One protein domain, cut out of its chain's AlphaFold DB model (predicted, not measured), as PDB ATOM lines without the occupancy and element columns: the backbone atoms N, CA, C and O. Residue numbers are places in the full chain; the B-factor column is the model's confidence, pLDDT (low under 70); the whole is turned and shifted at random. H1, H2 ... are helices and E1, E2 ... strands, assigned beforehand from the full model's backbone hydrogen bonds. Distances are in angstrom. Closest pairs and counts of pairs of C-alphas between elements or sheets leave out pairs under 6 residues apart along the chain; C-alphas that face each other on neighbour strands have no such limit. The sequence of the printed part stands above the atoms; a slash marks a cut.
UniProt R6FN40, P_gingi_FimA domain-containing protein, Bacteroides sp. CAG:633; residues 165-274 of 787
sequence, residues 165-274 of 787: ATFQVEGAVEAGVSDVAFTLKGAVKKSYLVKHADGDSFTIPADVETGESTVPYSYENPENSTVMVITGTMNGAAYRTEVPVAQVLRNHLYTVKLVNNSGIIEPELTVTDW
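What this domain is: This is residues 165 to 274 of the 787 residues of the protein "P_gingi_FimA domain-containing protein" of Bacteroides sp. CAG:633 (UniProt R6FN40). Two strongly twisted sheets stand face to face as a small sandwich, E4 E2 E5 E6 on one side and E1 E7 E8 on the other, their strands crossed at 38 degrees. The short helix H1 lies at one end of the sandwich, and E3 with the loop of residues 193 to 209 lies beyond the other end and adds to the length. The printed part has 110 residues with one named helix and eight named strands, in the order E1 H1 E2 E3 E4 E5 E6 E7 E8; the class is mostly strand. The first sheet is antiparallel, in the order E4 E2 E5 E6; the second is mixed, in the order E1 E7 E8. The whole is compact, with a radius of gyration of the C-alphas of 15.2 A and spans of 48 by 23 by 18 A.

Where its parts are: E1, residues 165 to 170, begins at C-alpha 165 (41.453, -4.150, -24.163). H1 is residues 172 to 175. E2, residues 177 to 188, is 28.3 A long and bends by 59 degrees at residue 180. It runs on into E3, residues 190 to 192, at 62 degrees. E4 is residues 210 to 213. E5, residues 227 to 234, is 21.3 A long and E6, residues 237 to 244, 23.3 A. E7, residues 252 to 261, is 27.4 A long. E8, residues 264 to 273, is 29.2 A long and ends at C-alpha 273 (33.194, -0.797, -27.514).

How they stand to each other: E2 and E5 are antiparallel, with N 183 and O 229 2.9 A apart, within hydrogen-bond range. E4 is an edge strand antiparallel to E2, with N 213 and O 184 at 2.8 A. E5 and E6 form a hairpin, with N 230 and O 241 at 2.9 A. In the other sheet E1 and E7 are parallel, with N 168 and O 254 at 2.9 A. E7 and E8 form a hairpin, with N 257 and O 268 at 2.8 A. The parts of the two sheets that face each other are 9.5 A centre to centre. Between the sheets, the closest C-alphas of E6 and E8 are those of Val 243 and Pro 267, 7.2 A apart. H1 is on the sheet E1 E7 E8 at a height over the sheet of 6.0 A, and it only grazes the other sheet. H1 is too short for an O i to N i+4 pair; its one O i to N i+3 pair is within range. E3 pairs with no named strand.

The domain as a whole: The C-alphas of Asp 198 and Gly 236, the two farthest apart, are 50.3 A apart. The printed part has no cut. The links E3 to E4 and E4 to E5 are long, and residues 217 to 218 of the latter pair antiparallel with residues 165 to 166 of E1. The mean pLDDT of the printed part is 77.4; it is under 70 at residues 171 to 176, 195 to 203, 206 to 209, 223 to 224 and 263.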
ATOM      1  N   ALA A 165      41.960  -5.505 -24.342       84.31
ATOM      2  CA  ALA A 165      41.453  -4.150 -24.163       84.31
ATOM      3  C   ALA A 165      42.556  -3.130 -24.468       84.31
ATOM      4  O   ALA A 165      43.743  -3.453 -24.353       84.31
ATOM      5  N   THR A 166      42.176  -1.890 -24.774       85.12
ATOM      6  CA  THR A 166      43.121  -0.774 -24.920       85.12
ATOM      7  C   THR A 166      42.788   0.386 -23.989       85.12
ATOM      8  O   THR A 166      41.633   0.609 -23.631       85.12
ATOM      9  N   PHE A 167      43.811   1.152 -23.625       83.50
ATOM     10  CA  PHE A 167      43.724   2.290 -22.716       83.50
ATOM     11  C   PHE A 167      44.268   3.555 -23.384       83.50
ATOM     12  O   PHE A 167      45.191   3.497 -24.207       83.50
ATOM     13  N   GLN A 168      43.710   4.711 -23.029       81.19
ATOM     14  CA  GLN A 168      44.202   6.006 -23.491       81.19
ATOM     15  C   GLN A 168      43.860   7.151 -22.535       81.19
ATOM     16  O   GLN A 168      42.979   7.030 -21.683       81.19
ATOM     17  N   VAL A 169      44.561   8.272 -22.710       76.69
ATOM     18  CA  VAL A 169      44.316   9.522 -21.985       76.69
ATOM     19  C   VAL A 169      43.929  10.613 -22.976       76.69
ATOM     20  O   VAL A 169      44.606  10.791 -23.985       76.69
ATOM     21  N   GLU A 170      42.879  11.367 -22.663       74.25
ATOM     22  CA  GLU A 170      42.390  12.504 -23.448       74.25
ATOM     23  C   GLU A 170      42.248  13.764 -22.581       74.25
ATOM     24  O   GLU A 170      42.353  13.713 -21.355       74.25
ATOM     25  N   GLY A 171      42.031  14.924 -23.208       63.12
ATOM     26  CA  GLY A 171      41.767  16.188 -22.502       63.12
ATOM     27  C   GLY A 171      42.963  16.776 -21.744       63.12
ATOM     28  O   GLY A 171      42.843  17.839 -21.152       63.12
ATOM     29  N   ALA A 172      44.141  16.143 -21.793       64.12
ATOM     30  CA  ALA A 172      45.338  16.572 -21.066       64.12
ATOM     31  C   ALA A 172      45.736  18.034 -21.328       64.12
ATOM     32  O   ALA A 172      46.009  18.781 -20.390       64.12
ATOM     33  N   VAL A 173      45.724  18.458 -22.595       64.25
ATOM     34  CA  VAL A 173      46.083  19.831 -22.983       64.25
ATOM     35  C   VAL A 173      45.047  20.835 -22.478       64.25
ATOM     36  O   VAL A 173      45.420  21.846 -21.891       64.25
ATOM     37  N   GLU A 174      43.756  20.534 -22.643       69.06
ATOM     38  CA  GLU A 174      42.649  21.349 -22.113       69.06
ATOM     39  C   GLU A 174      42.718  21.450 -20.585       69.06
ATOM     40  O   GLU A 174      42.411  22.486 -19.997       69.06
ATOM     41  N   ALA A 175      43.189  20.379 -19.948       63.47
ATOM     42  CA  ALA A 175      43.410  20.316 -18.522       63.47
ATOM     43  C   ALA A 175      44.669  21.083 -18.062       63.47
ATOM     44  O   ALA A 175      44.796  21.386 -16.877       63.47
ATOM     45  N   GLY A 176      45.580  21.449 -18.969       67.88
ATOM     46  CA  GLY A 176      46.839  22.130 -18.653       67.88
ATOM     47  C   GLY A 176      47.977  21.197 -18.216       67.88
ATOM     48  O   GLY A 176      48.876  21.631 -17.493       67.88
ATOM     49  N   VAL A 177      47.940  19.925 -18.629       71.31
ATOM     50  CA  VAL A 177      48.960  18.903 -18.345       71.31
ATOM     51  C   VAL A 177      49.722  18.547 -19.631       71.31
ATOM     52  O   VAL A 177      49.121  18.134 -20.621       71.31
ATOM     53  N   SER A 178      51.049  18.691 -19.618       72.75
ATOM     54  CA  SER A 178      51.962  18.310 -20.709       72.75
ATOM     55  C   SER A 178      52.702  17.003 -20.407       72.75
ATOM     56  O   SER A 178      52.608  16.472 -19.301       72.75
ATOM     57  N   ASP A 179      53.440  16.476 -21.391       74.12
ATOM     58  CA  ASP A 179      54.303  15.286 -21.254       74.12
ATOM     59  C   ASP A 179      53.579  14.058 -20.689       74.12
ATOM     60  O   ASP A 179      54.126  13.293 -19.892       74.12
ATOM     61  N   VAL A 180      52.306  13.901 -21.063       73.69
ATOM     62  CA  VAL A 180      51.460  12.861 -20.492       73.69
ATOM     63  C   VAL A 180      51.910  11.482 -20.957       73.69
ATOM     64  O   VAL A 180      51.969  11.189 -22.148       73.69
ATOM     65  N   ALA A 181      52.163  10.618 -19.982       75.75
ATOM     66  CA  ALA A 181      52.429   9.201 -20.150       75.75
ATOM     67  C   ALA A 181      51.576   8.407 -19.159       75.75
ATOM     68  O   ALA A 181      51.128   8.943 -18.142       75.75
ATOM     69  N   PHE A 182      51.364   7.121 -19.423       82.81
ATOM     70  CA  PHE A 182      50.710   6.254 -18.454       82.81
ATOM     71  C   PHE A 182      51.301   4.849 -18.427       82.81
ATOM     72  O   PHE A 182      51.942   4.400 -19.375       82.81
ATOM     73  N   THR A 183      51.061   4.158 -17.318       84.38
ATOM     74  CA  THR A 183      51.378   2.741 -17.113       84.38
ATOM     75  C   THR A 183      50.160   2.031 -16.535       84.38
ATOM     76  O   THR A 183      49.332   2.648 -15.862       84.38
ATOM     77  N   LEU A 184      50.031   0.735 -16.801       86.56
ATOM     78  CA  LEU A 184      48.970  -0.105 -16.253       86.56
ATOM     79  C   LEU A 184      49.570  -1.011 -15.185       86.56
ATOM     80  O   LEU A 184      50.386  -1.881 -15.487       86.56
ATOM     81  N   LYS A 185      49.167  -0.824 -13.931       87.12
ATOM     82  CA  LYS A 185      49.484  -1.749 -12.839       87.12
ATOM     83  C   LYS A 185      48.416  -2.828 -12.764       87.12
ATOM     84  O   LYS A 185      47.244  -2.520 -12.942       87.12
ATOM     85  N   GLY A 186      48.818  -4.065 -12.480       83.06
ATOM     86  CA  GLY A 186      47.887  -5.195 -12.394       83.06
ATOM     87  C   GLY A 186      47.334  -5.641 -13.750       83.06
ATOM     88  O   GLY A 186      46.339  -6.357 -13.788       83.06
ATOM     89  N   ALA A 187      47.970  -5.237 -14.856       85.19
ATOM     90  CA  ALA A 187      47.574  -5.661 -16.194       85.19
ATOM     91  C   ALA A 187      47.763  -7.175 -16.349       85.19
ATOM     92  O   ALA A 187      48.812  -7.719 -15.984       85.19
ATOM     93  N   VAL A 188      46.752  -7.842 -16.905       84.31
ATOM     94  CA  VAL A 188      46.738  -9.293 -17.112       84.31
ATOM     95  C   VAL A 188      47.461  -9.633 -18.412       84.31
ATOM     96  O   VAL A 188      47.147  -9.086 -19.473       84.31
ATOM     97  N   LYS A 189      48.425 -10.558 -18.334       80.00
ATOM     98  CA  LYS A 189      49.265 -10.984 -19.466       80.00
ATOM     99  C   LYS A 189      48.890 -12.341 -20.053       80.00
ATOM    100  O   LYS A 189      49.387 -12.675 -21.124       80.00
ATOM    101  N   LYS A 190      48.018 -13.113 -19.399       83.44
ATOM    102  CA  LYS A 190      47.560 -14.428 -19.874       83.44
ATOM    103  C   LYS A 190      46.040 -14.453 -20.029       83.44
ATOM    104  O   LYS A 190      45.339 -14.049 -19.109       83.44
ATOM    105  N   SER A 191      45.540 -14.948 -21.159       83.12
ATOM    106  CA  SER A 191      44.099 -15.040 -21.449       83.12
ATOM    107  C   SER A 191      43.742 -16.361 -22.108       83.12
ATOM    108  O   SER A 191      44.589 -16.977 -22.755       83.12
ATOM    109  N   TYR A 192      42.479 -16.769 -22.004       85.12
ATOM    110  CA  TYR A 192      41.911 -17.751 -22.925       85.12
ATOM    111  C   TYR A 192      41.756 -17.126 -24.315       85.12
ATOM    112  O   TYR A 192      41.399 -15.950 -24.431       85.12
ATOM    113  N   LEU A 193      42.027 -17.906 -25.365       84.88
ATOM    114  CA  LEU A 193      41.849 -17.478 -26.761       84.88
ATOM    115  C   LEU A 193      40.375 -17.352 -27.154       84.88
ATOM    116  O   LEU A 193      40.041 -16.596 -28.060       84.88
ATOM    117  N   VAL A 194      39.493 -18.059 -26.451       80.12
ATOM    118  CA  VAL A 194      38.052 -18.079 -26.706       80.12
ATOM    119  C   VAL A 194      37.322 -17.486 -25.506       80.12
ATOM    120  O   VAL A 194      37.824 -17.492 -24.381       80.12
ATOM    121  N   LYS A 195      36.150 -16.900 -25.744       69.62
ATOM    122  CA  LYS A 195      35.272 -16.446 -24.666       69.62
ATOM    123  C   LYS A 195      34.596 -17.669 -24.033       69.62
ATOM    124  O   LYS A 195      33.864 -18.376 -24.719       69.62
ATOM    125  N   HIS A 196      34.808 -17.909 -22.739       62.00
ATOM    126  CA  HIS A 196      34.042 -18.924 -22.006       62.00
ATOM    127  C   HIS A 196      32.590 -18.458 -21.810       62.00
ATOM    128  O   HIS A 196      32.344 -17.294 -21.499       62.00
ATOM    129  N   ALA A 197      31.631 -19.361 -22.033       49.88
ATOM    130  CA  ALA A 197      30.201 -19.052 -22.111       49.88
ATOM    131  C   ALA A 197      29.478 -18.944 -20.749       49.88
ATOM    132  O   ALA A 197      28.293 -18.606 -20.717       49.88
ATOM    133  N   ASP A 198      30.156 -19.200 -19.629       44.69
ATOM    134  CA  ASP A 198      29.517 -19.283 -18.310       44.69
ATOM    135  C   ASP A 198      29.289 -17.906 -17.660       44.69
ATOM    136  O   ASP A 198      29.986 -17.497 -16.733       44.69
ATOM    137  N   GLY A 199      28.244 -17.214 -18.125       43.41
ATOM    138  CA  GLY A 199      27.660 -16.038 -17.469       43.41
ATOM    139  C   GLY A 199      28.550 -14.790 -17.461       43.41
ATOM    140  O   GLY A 199      29.696 -14.808 -17.893       43.41
ATOM    141  N   ASP A 200      28.019 -13.673 -16.962       42.97
ATOM    142  CA  ASP A 200      28.663 -12.341 -16.973       42.97
ATOM    143  C   ASP A 200      29.996 -12.246 -16.179       42.97
ATOM    144  O   ASP A 200      30.553 -11.160 -16.003       42.97
ATOM    145  N   SER A 201      30.538 -13.369 -15.696       50.94
ATOM    146  CA  SER A 201      31.840 -13.475 -15.041       50.94
ATOM    147  C   SER A 201      32.890 -14.067 -15.982       50.94
ATOM    148  O   SER A 201      32.927 -15.270 -16.234       50.94
ATOM    149  N   PHE A 202      33.802 -13.223 -16.451       60.03
ATOM    150  CA  PHE A 202      34.961 -13.647 -17.231       60.03
ATOM    151  C   PHE A 202      35.881 -14.494 -16.353       60.03
ATOM    152  O   PHE A 202      36.334 -14.044 -15.301       60.03
ATOM    153  N   THR A 203      36.150 -15.728 -16.767       62.22
ATOM    154  CA  THR A 203      37.092 -16.602 -16.063       62.22
ATOM    155  C   THR A 203      38.480 -16.417 -16.668       62.22
ATOM    156  O   THR A 203      38.657 -16.591 -17.870       62.22
ATOM    157  N   ILE A 204      39.470 -16.062 -15.850       71.44
ATOM    158  CA  ILE A 204      40.882 -16.010 -16.257       71.44
ATOM    159  C   ILE A 204      41.570 -17.348 -15.935       71.44
ATOM    160  O   ILE A 204      41.112 -18.060 -15.036       71.44
ATOM    161  N   PRO A 205      42.649 -17.731 -16.643       72.94
ATOM    162  CA  PRO A 205      43.402 -18.943 -16.320       72.94
ATOM    163  C   PRO A 205      43.871 -18.947 -14.856       72.94
ATOM    164  O   PRO A 205      44.293 -17.919 -14.333       72.94
ATOM    165  N   ALA A 206      43.822 -20.104 -14.186       68.81
ATOM    166  CA  ALA A 206      44.133 -20.219 -12.753       68.81
ATOM    167  C   ALA A 206      45.586 -19.835 -12.383       68.81
ATOM    168  O   ALA A 206      45.888 -19.588 -11.218       68.81
ATOM    169  N   ASP A 207      46.480 -19.784 -13.370       69.12
ATOM    170  CA  ASP A 207      47.895 -19.425 -13.277       69.12
ATOM    171  C   ASP A 207      48.201 -18.052 -13.911       69.12
ATOM    172  O   ASP A 207      49.269 -17.847 -14.485       69.12
ATOM    173  N   VAL A 208      47.248 -17.115 -13.855       68.38
ATOM    174  CA  VAL A 208      47.366 -15.790 -14.478       68.38
ATOM    175  C   VAL A 208      48.606 -15.010 -14.009       68.38
ATOM    176  O   VAL A 208      48.851 -14.838 -12.814       68.38
ATOM    177  N   GLU A 209      49.368 -14.468 -14.961       66.62
ATOM    178  CA  GLU A 209      50.426 -13.494 -14.682       66.62
ATOM    179  C   GLU A 209      49.866 -12.068 -14.746       66.62
ATOM    180  O   GLU A 209      49.340 -11.637 -15.778       66.62
ATOM    181  N   THR A 210      50.012 -11.321 -13.650       73.38
ATOM    182  CA  THR A 210      49.733  -9.881 -13.587       73.38
ATOM    183  C   THR A 210      51.029  -9.094 -13.413       73.38
ATOM    184  O   THR A 210      52.006  -9.584 -12.843       73.38
ATOM    185  N   GLY A 211      51.080  -7.863 -13.924       74.44
ATOM    186  CA  GLY A 211      52.273  -7.029 -13.783       74.44
ATOM    187  C   GLY A 211      52.067  -5.570 -14.163       74.44
ATOM    188  O   GLY A 211      50.955  -5.130 -14.450       74.44
ATOM    189  N   GLU A 212      53.162  -4.814 -14.142       80.38
ATOM    190  CA  GLU A 212      53.205  -3.461 -14.693       80.38
ATOM    191  C   GLU A 212      53.424  -3.537 -16.211       80.38
ATOM    192  O   GLU A 212      54.256  -4.314 -16.694       80.38
ATOM    193  N   SER A 213      52.637  -2.767 -16.958       75.62
ATOM    194  CA  SER A 213      52.680  -2.690 -18.415       75.62
ATOM    195  C   SER A 213      52.850  -1.238 -18.853       75.62
ATOM    196  O   SER A 213      52.108  -0.355 -18.419       75.62
ATOM    197  N   THR A 214      53.838  -0.990 -19.709       72.50
ATOM    198  CA  THR A 214      54.087   0.313 -20.349       72.50
ATOM    199  C   THR A 214      53.399   0.436 -21.707       72.50
ATOM    200  O   THR A 214      53.385   1.512 -22.296       72.50
ATOM    201  N   VAL A 215      52.837  -0.661 -22.212       74.56
ATOM    202  CA  VAL A 215      52.027  -0.689 -23.428       74.56
ATOM    203  C   VAL A 215      50.551  -0.538 -23.061       74.56
ATOM    204  O   VAL A 215      50.133  -0.982 -21.987       74.56
ATOM    205  N   PRO A 216      49.732   0.070 -23.932       81.38
ATOM    206  CA  PRO A 216      48.374   0.482 -23.601       81.38
ATOM    207  C   PRO A 216      47.367  -0.678 -23.638       81.38
ATOM    208  O   PRO A 216      46.202  -0.439 -23.929       81.38
ATOM    209  N   TYR A 217      47.795  -1.916 -23.379       85.00
ATOM    210  CA  TYR A 217      46.980  -3.119 -23.534       85.00
ATOM    211  C   TYR A 217      46.990  -3.990 -22.279       85.00
ATOM    212  O   TYR A 217      47.995  -4.094 -21.572       85.00
ATOM    213  N   SER A 218      45.859  -4.646 -22.038       85.94
ATOM    214  CA  SER A 218      45.694  -5.711 -21.046       85.94
ATOM    215  C   SER A 218      44.700  -6.726 -21.592       85.94
ATOM    216  O   SER A 218      43.771  -6.354 -22.311       85.94
ATOM    217  N   TYR A 219      44.857  -7.996 -21.227       86.25
ATOM    218  CA  TYR A 219      43.757  -8.945 -21.362       86.25
ATOM    219  C   TYR A 219      42.687  -8.707 -20.296       86.25
ATOM    220  O   TYR A 219      42.843  -7.852 -19.415       86.25
ATOM    221  N   GLU A 220      41.596  -9.456 -20.419       83.62
ATOM    222  CA  GLU A 220      40.459  -9.398 -19.512       83.62
ATOM    223  C   GLU A 220      40.869  -9.587 -18.060       83.62
ATOM    224  O   GLU A 220      41.669 -10.459 -17.719       83.62
ATOM    225  N   ASN A 221      40.284  -8.756 -17.206       83.38
ATOM    226  CA  ASN A 221      40.486  -8.801 -15.773       83.38
ATOM    227  C   ASN A 221      39.133  -8.575 -15.083       83.38
ATOM    228  O   ASN A 221      38.620  -7.453 -15.134       83.38
ATOM    229  N   PRO A 222      38.532  -9.616 -14.482       72.44
ATOM    230  CA  PRO A 222      37.263  -9.510 -13.766       72.44
ATOM    231  C   PRO A 222      37.399  -8.817 -12.398       72.44
ATOM    232  O   PRO A 222      36.387  -8.471 -11.794       72.44
ATOM    233  N   GLU A 223      38.621  -8.626 -11.891       68.50
ATOM    234  CA  GLU A 223      38.886  -8.005 -10.593       68.50
ATOM    235  C   GLU A 223      39.282  -6.522 -10.748       68.50
ATOM    236  O   GLU A 223      39.982  -6.160 -11.693       68.50
ATOM    237  N   ASN A 224      38.924  -5.669  -9.770       63.19
ATOM    238  CA  ASN A 224      39.289  -4.235  -9.689       63.19
ATOM    239  C   ASN A 224      40.811  -3.992  -9.472       63.19
ATOM    240  O   ASN A 224      41.206  -3.080  -8.742       63.19
ATOM    241  N   SER A 225      41.686  -4.853  -9.992       74.19
ATOM    242  CA  SER A 225      43.130  -4.833  -9.734       74.19
ATOM    243  C   SER A 225      43.930  -4.076 -10.798       74.19
ATOM    244  O   SER A 225      45.073  -3.700 -10.527       74.19
ATOM    245  N   THR A 226      43.340  -3.782 -11.964       86.38
ATOM    246  CA  THR A 226      43.978  -2.942 -12.987       86.38
ATOM    247  C   THR A 226      43.864  -1.461 -12.622       86.38
ATOM    248  O   THR A 226      42.768  -0.924 -12.463       86.38
ATOM    249  N   VAL A 227      45.000  -0.769 -12.530       88.50
ATOM    250  CA  VAL A 227      45.068   0.669 -12.232       88.50
ATOM    251  C   VAL A 227      45.878   1.383 -13.300       88.50
ATOM    252  O   VAL A 227      47.044   1.055 -13.531       88.50
ATOM    253  N   MET A 228      45.280   2.400 -13.915       90.44
ATOM    254  CA  MET A 228      45.960   3.280 -14.855       90.44
ATOM    255  C   MET A 228      46.663   4.400 -14.089       90.44
ATOM    256  O   MET A 228      46.028   5.246 -13.462       90.44
ATOM    257  N   VAL A 229      47.989   4.401 -14.118       88.69
ATOM    258  CA  VAL A 229      48.823   5.426 -13.488       88.69
ATOM    259  C   VAL A 229      49.235   6.422 -14.556       88.69
ATOM    260  O   VAL A 229      50.033   6.085 -15.425       88.69
ATOM    261  N   ILE A 230      48.717   7.643 -14.479       87.94
ATOM    262  CA  ILE A 230      48.978   8.719 -15.438       87.94
ATOM    263  C   ILE A 230      49.980   9.691 -14.817       87.94
ATOM    264  O   ILE A 230      49.810  10.127 -13.678       87.94
ATOM    265  N   THR A 231      51.021  10.037 -15.561       83.12
ATOM    266  CA  THR A 231      52.066  10.993 -15.180       83.12
ATOM    267  C   THR A 231      52.180  12.093 -16.223       83.12
ATOM    268  O   THR A 231      51.930  11.835 -17.393       83.12
ATOM    269  N   GLY A 232      52.592  13.292 -15.828       81.19
ATOM    270  CA  GLY A 232      52.871  14.393 -16.752       81.19
ATOM    271  C   GLY A 232      53.510  15.579 -16.041       81.19
ATOM    272  O   GLY A 232      54.016  15.442 -14.926       81.19
ATOM    273  N   THR A 233      53.432  16.754 -16.653       76.88
ATOM    274  CA  THR A 233      53.916  18.019 -16.098       76.88
ATOM    275  C   THR A 233      52.772  19.029 -16.066       76.88
ATOM    276  O   THR A 233      52.101  19.249 -17.066       76.88
ATOM    277  N   MET A 234      52.546  19.682 -14.928       78.19
ATOM    278  CA  MET A 234      51.558  20.754 -14.780       78.19
ATOM    279  C   MET A 234      52.238  21.957 -14.126       78.19
ATOM    280  O   MET A 234      52.808  21.834 -13.042       78.19
ATOM    281  N   ASN A 235      52.217  23.118 -14.788       76.62
ATOM    282  CA  ASN A 235      52.893  24.341 -14.327       76.62
ATOM    283  C   ASN A 235      54.385  24.136 -13.967       76.62
ATOM    284  O   ASN A 235      54.890  24.721 -13.010       76.62
ATOM    285  N   GLY A 236      55.090  23.275 -14.711       72.56
ATOM    286  CA  GLY A 236      56.505  22.957 -14.477       72.56
ATOM    287  C   GLY A 236      56.781  21.990 -13.315       72.56
ATOM    288  O   GLY A 236      57.945  21.742 -13.009       72.56
ATOM    289  N   ALA A 237      55.748  21.434 -12.674       76.69
ATOM    290  CA  ALA A 237      55.865  20.416 -11.629       76.69
ATOM    291  C   ALA A 237      55.351  19.051 -12.113       76.69
ATOM    292  O   ALA A 237      54.454  18.981 -12.951       76.69
ATOM    293  N   ALA A 238      55.891  17.964 -11.556       80.38
ATOM    294  CA  ALA A 238      55.437  16.611 -11.870       80.38
ATOM    295  C   ALA A 238      53.979  16.399 -11.424       80.38
ATOM    296  O   ALA A 238      53.638  16.586 -10.255       80.38
ATOM    297  N   TYR A 239      53.137  15.981 -12.361       83.56
ATOM    298  CA  TYR A 239      51.755  15.566 -12.158       83.56
ATOM    299  C   TYR A 239      51.672  14.037 -12.136       83.56
ATOM    300  O   TYR A 239      52.334  13.357 -12.922       83.56
ATOM    301  N   ARG A 240      50.849  13.489 -11.236       89.00
ATOM    302  CA  ARG A 240      50.578  12.052 -11.145       89.00
ATOM    303  C   ARG A 240      49.163  11.807 -10.634       89.00
ATOM    304  O   ARG A 240      48.803  12.344  -9.590       89.00
ATOM    305  N   THR A 241      48.411  10.946 -11.309       88.94
ATOM    306  CA  THR A 241      47.108  10.452 -10.846       88.94
ATOM    307  C   THR A 241      46.982   8.946 -11.077       88.94
ATOM    308  O   THR A 241      47.670   8.378 -11.926       88.94
ATOM    309  N   GLU A 242      46.143   8.284 -10.285       91.31
ATOM    310  CA  GLU A 242      45.845   6.856 -10.409       91.31
ATOM    311  C   GLU A 242      44.343   6.675 -10.614       91.31
ATOM    312  O   GLU A 242      43.542   7.184  -9.832       91.31
ATOM    313  N   VAL A 243      43.971   5.942 -11.662       90.06
ATOM    314  CA  VAL A 243      42.580   5.689 -12.034       90.06
ATOM    315  C   VAL A 243      42.327   4.184 -11.976       90.06
ATOM    316  O   VAL A 243      42.838   3.449 -12.826       90.06
ATOM    317  N   PRO A 244      41.596   3.688 -10.962       89.50
ATOM    318  CA  PRO A 244      41.244   2.277 -10.881       89.50
ATOM    319  C   PRO A 244      40.221   1.920 -11.963       89.50
ATOM    320  O   PRO A 244      39.274   2.667 -12.207       89.50
ATOM    321  N   VAL A 245      40.399   0.759 -12.588       86.44
ATOM    322  CA  VAL A 245      39.494   0.229 -13.609       86.44
ATOM    323  C   VAL A 245      38.738  -0.940 -13.000       86.44
ATOM    324  O   VAL A 245      39.352  -1.891 -12.522       86.44
ATOM    325  N   ALA A 246      37.406  -0.847 -12.985       79.38
ATOM    326  CA  ALA A 246      36.587  -1.813 -12.264       79.38
ATOM    327  C   ALA A 246      36.664  -3.222 -12.883       79.38
ATOM    328  O   ALA A 246      36.858  -4.225 -12.208       79.38
ATOM    329  N   GLN A 247      36.558  -3.283 -14.205       85.12
ATOM    330  CA  GLN A 247      36.671  -4.520 -14.956       85.12
ATOM    331  C   GLN A 247      37.294  -4.217 -16.310       85.12
ATOM    332  O   GLN A 247      36.924  -3.228 -16.946       85.12
ATOM    333  N   VAL A 248      38.224  -5.066 -16.746       86.56
ATOM    334  CA  VAL A 248      38.818  -5.002 -18.085       86.56
ATOM    335  C   VAL A 248      38.146  -6.048 -18.970       86.56
ATOM    336  O   VAL A 248      38.208  -7.237 -18.668       86.56
ATOM    337  N   LEU A 249      37.513  -5.597 -20.049       85.06
ATOM    338  CA  LEU A 249      36.764  -6.403 -21.011       85.06
ATOM    339  C   LEU A 249      37.515  -6.454 -22.342       85.06
ATOM    340  O   LEU A 249      38.056  -5.438 -22.786       85.06
ATOM    341  N   ARG A 250      37.542  -7.615 -23.008       84.06
ATOM    342  CA  ARG A 250      38.176  -7.729 -24.327       84.06
ATOM    343  C   ARG A 250      37.476  -6.815 -25.332       84.06
ATOM    344  O   ARG A 250      36.273  -6.590 -25.229       84.06
ATOM    345  N   ASN A 251      38.217  -6.305 -26.310       83.31
ATOM    346  CA  ASN A 251      37.696  -5.435 -27.368       83.31
ATOM    347  C   ASN A 251      36.977  -4.164 -26.865       83.31
ATOM    348  O   ASN A 251      36.072  -3.670 -27.530       83.31
ATOM    349  N   HIS A 252      37.389  -3.624 -25.715       84.62
ATOM    350  CA  HIS A 252      36.906  -2.340 -25.199       84.62
ATOM    351  C   HIS A 252      38.029  -1.297 -25.145       84.62
ATOM    352  O   HIS A 252      39.208  -1.624 -24.956       84.62
ATOM    353  N   LEU A 253      37.639  -0.031 -25.292       83.38
ATOM    354  CA  LEU A 253      38.479   1.144 -25.104       83.38
ATOM    355  C   LEU A 253      38.160   1.798 -23.760       83.38
ATOM    356  O   LEU A 253      37.022   2.175 -23.490       83.38
ATOM    357  N   TYR A 254      39.200   1.989 -22.959       86.06
ATOM    358  CA  TYR A 254      39.154   2.708 -21.696       86.06
ATOM    359  C   TYR A 254      39.814   4.074 -21.884       86.06
ATOM    360  O   TYR A 254      41.036   4.174 -22.016       86.06
ATOM    361  N   THR A 255      39.005   5.129 -21.892       85.06
ATOM    362  CA  THR A 255      39.463   6.508 -22.073       85.06
ATOM    363  C   THR A 255      39.391   7.248 -20.754       85.06
ATOM    364  O   THR A 255      38.302   7.456 -20.221       85.06
ATOM    365  N   VAL A 256      40.536   7.690 -20.242       83.12
ATOM    366  CA  VAL A 256      40.579   8.635 -19.125       83.12
ATOM    367  C   VAL A 256      40.681  10.050 -19.675       83.12
ATOM    368  O   VAL A 256      41.722  10.442 -20.196       83.12
ATOM    369  N   LYS A 257      39.623  10.842 -19.526       82.81
ATOM    370  CA  LYS A 257      39.649  12.273 -19.818       82.81
ATOM    371  C   LYS A 257      40.133  13.036 -18.592       82.81
ATOM    372  O   LYS A 257      39.554  12.919 -17.517       82.81
ATOM    373  N   LEU A 258      41.187  13.828 -18.740       80.81
ATOM    374  CA  LEU A 258      41.608  14.775 -17.712       80.81
ATOM    375  C   LEU A 258      40.783  16.055 -17.865       80.81
ATOM    376  O   LEU A 258      40.779  16.657 -18.937       80.81
ATOM    377  N   VAL A 259      40.087  16.471 -16.806       79.00
ATOM    378  CA  VAL A 259      39.262  17.687 -16.798       79.00
ATOM    379  C   VAL A 259      39.787  18.643 -15.735       79.00
ATOM    380  O   VAL A 259      40.018  18.254 -14.592       79.00
ATOM    381  N   ASN A 260      39.996  19.908 -16.103       78.50
ATOM    382  CA  ASN A 260      40.404  20.940 -15.153       78.50
ATOM    383  C   ASN A 260      39.178  21.616 -14.540       78.50
ATOM    384  O   ASN A 260      38.523  22.448 -15.168       78.50
ATOM    385  N   ASN A 261      38.921  21.286 -13.279       76.75
ATOM    386  CA  ASN A 261      37.859  21.866 -12.478       76.75
ATOM    387  C   ASN A 261      38.471  22.834 -11.461       76.75
ATOM    388  O   ASN A 261      38.846  22.469 -10.349       76.75
ATOM    389  N   SER A 262      38.566  24.111 -11.848       70.62
ATOM    390  CA  SER A 262      39.052  25.201 -10.981       70.62
ATOM    391  C   SER A 262      40.470  24.986 -10.418       70.62
ATOM    392  O   SER A 262      40.743  25.313  -9.263       70.62
ATOM    393  N   GLY A 263      41.385  24.456 -11.233       65.25
ATOM    394  CA  GLY A 263      42.789  24.234 -10.867       65.25
ATOM    395  C   GLY A 263      43.089  22.859 -10.263       65.25
ATOM    396  O   GLY A 263      44.245  22.588  -9.944       65.25
ATOM    397  N   ILE A 264      42.080  21.994 -10.124       75.56
ATOM    398  CA  ILE A 264      42.235  20.579  -9.766       75.56
ATOM    399  C   ILE A 264      41.938  19.748 -11.013       75.56
ATOM    400  O   ILE A 264      40.921  19.957 -11.671       75.56
ATOM    401  N   ILE A 265      42.838  18.821 -11.347       79.69
ATOM    402  CA  ILE A 265      42.648  17.911 -12.479       79.69
ATOM    403  C   ILE A 265      41.942  16.655 -11.985       79.69
ATOM    404  O   ILE A 265      42.518  15.891 -11.209       79.69
ATOM    405  N   GLU A 266      40.718  16.444 -12.455       81.44
ATOM    406  CA  GLU A 266      39.896  15.281 -12.133       81.44
ATOM    407  C   GLU A 266      39.866  14.325 -13.337       81.44
ATOM    408  O   GLU A 266      39.555  14.756 -14.451       81.44
ATOM    409  N   PRO A 267      40.244  13.044 -13.161       85.75
ATOM    410  CA  PRO A 267      40.148  12.054 -14.224       85.75
ATOM    411  C   PRO A 267      38.724  11.487 -14.330       85.75
ATOM    412  O   PRO A 267      38.170  10.993 -13.350       85.75
ATOM    413  N   GLU A 268      38.168  11.480 -15.538       85.56
ATOM    414  CA  GLU A 268      36.886  10.858 -15.878       85.56
ATOM    415  C   GLU A 268      37.131   9.633 -16.767       85.56
ATOM    416  O   GLU A 268      37.677   9.756 -17.862       85.56
ATOM    417  N   LEU A 269      36.747   8.438 -16.308       85.81
ATOM    418  CA  LEU A 269      36.888   7.201 -17.082       85.81
ATOM    419  C   LEU A 269      35.609   6.915 -17.878       85.81
ATOM    420  O   LEU A 269      34.547   6.715 -17.291       85.81
ATOM    421  N   THR A 270      35.743   6.808 -19.196       84.00
ATOM    422  CA  THR A 270      34.699   6.329 -20.109       84.00
ATOM    423  C   THR A 270      35.125   4.994 -20.710       84.00
ATOM    424  O   THR A 270      36.286   4.821 -21.080       84.00
ATOM    425  N   VAL A 271      34.185   4.053 -20.814       85.06
ATOM    426  CA  VAL A 271      34.402   2.739 -21.431       85.06
ATOM    427  C   VAL A 271      33.473   2.608 -22.629       85.06
ATOM    428  O   VAL A 271      32.268   2.815 -22.487       85.06
ATOM    429  N   THR A 272      34.024   2.282 -23.794       81.06
ATOM    430  CA  THR A 272      33.262   2.092 -25.037       81.06
ATOM    431  C   THR A 272      33.697   0.822 -25.754       81.06
ATOM    432  O   THR A 272      34.837   0.374 -25.594       81.06
ATOM    433  N   ASP A 273      32.822   0.275 -26.595       75.75
ATOM    434  CA  ASP A 273      33.194  -0.797 -27.514       75.75
ATOM    435  C   ASP A 273      34.276  -0.305 -28.478       75.75
ATOM    436  O   ASP A 273      34.188   0.779 -29.061       75.75
ATOM    437  N   TRP A 274      35.327  -1.103 -28.657       75.00
ATOM    438  CA  TRP A 274      36.424  -0.746 -29.558       75.00
ATOM    439  C   TRP A 274      35.994  -0.846 -31.037       75.00
ATOM    440  O   TRP A 274      36.602  -0.223 -31.905       75.00
TER     441      TRP A 274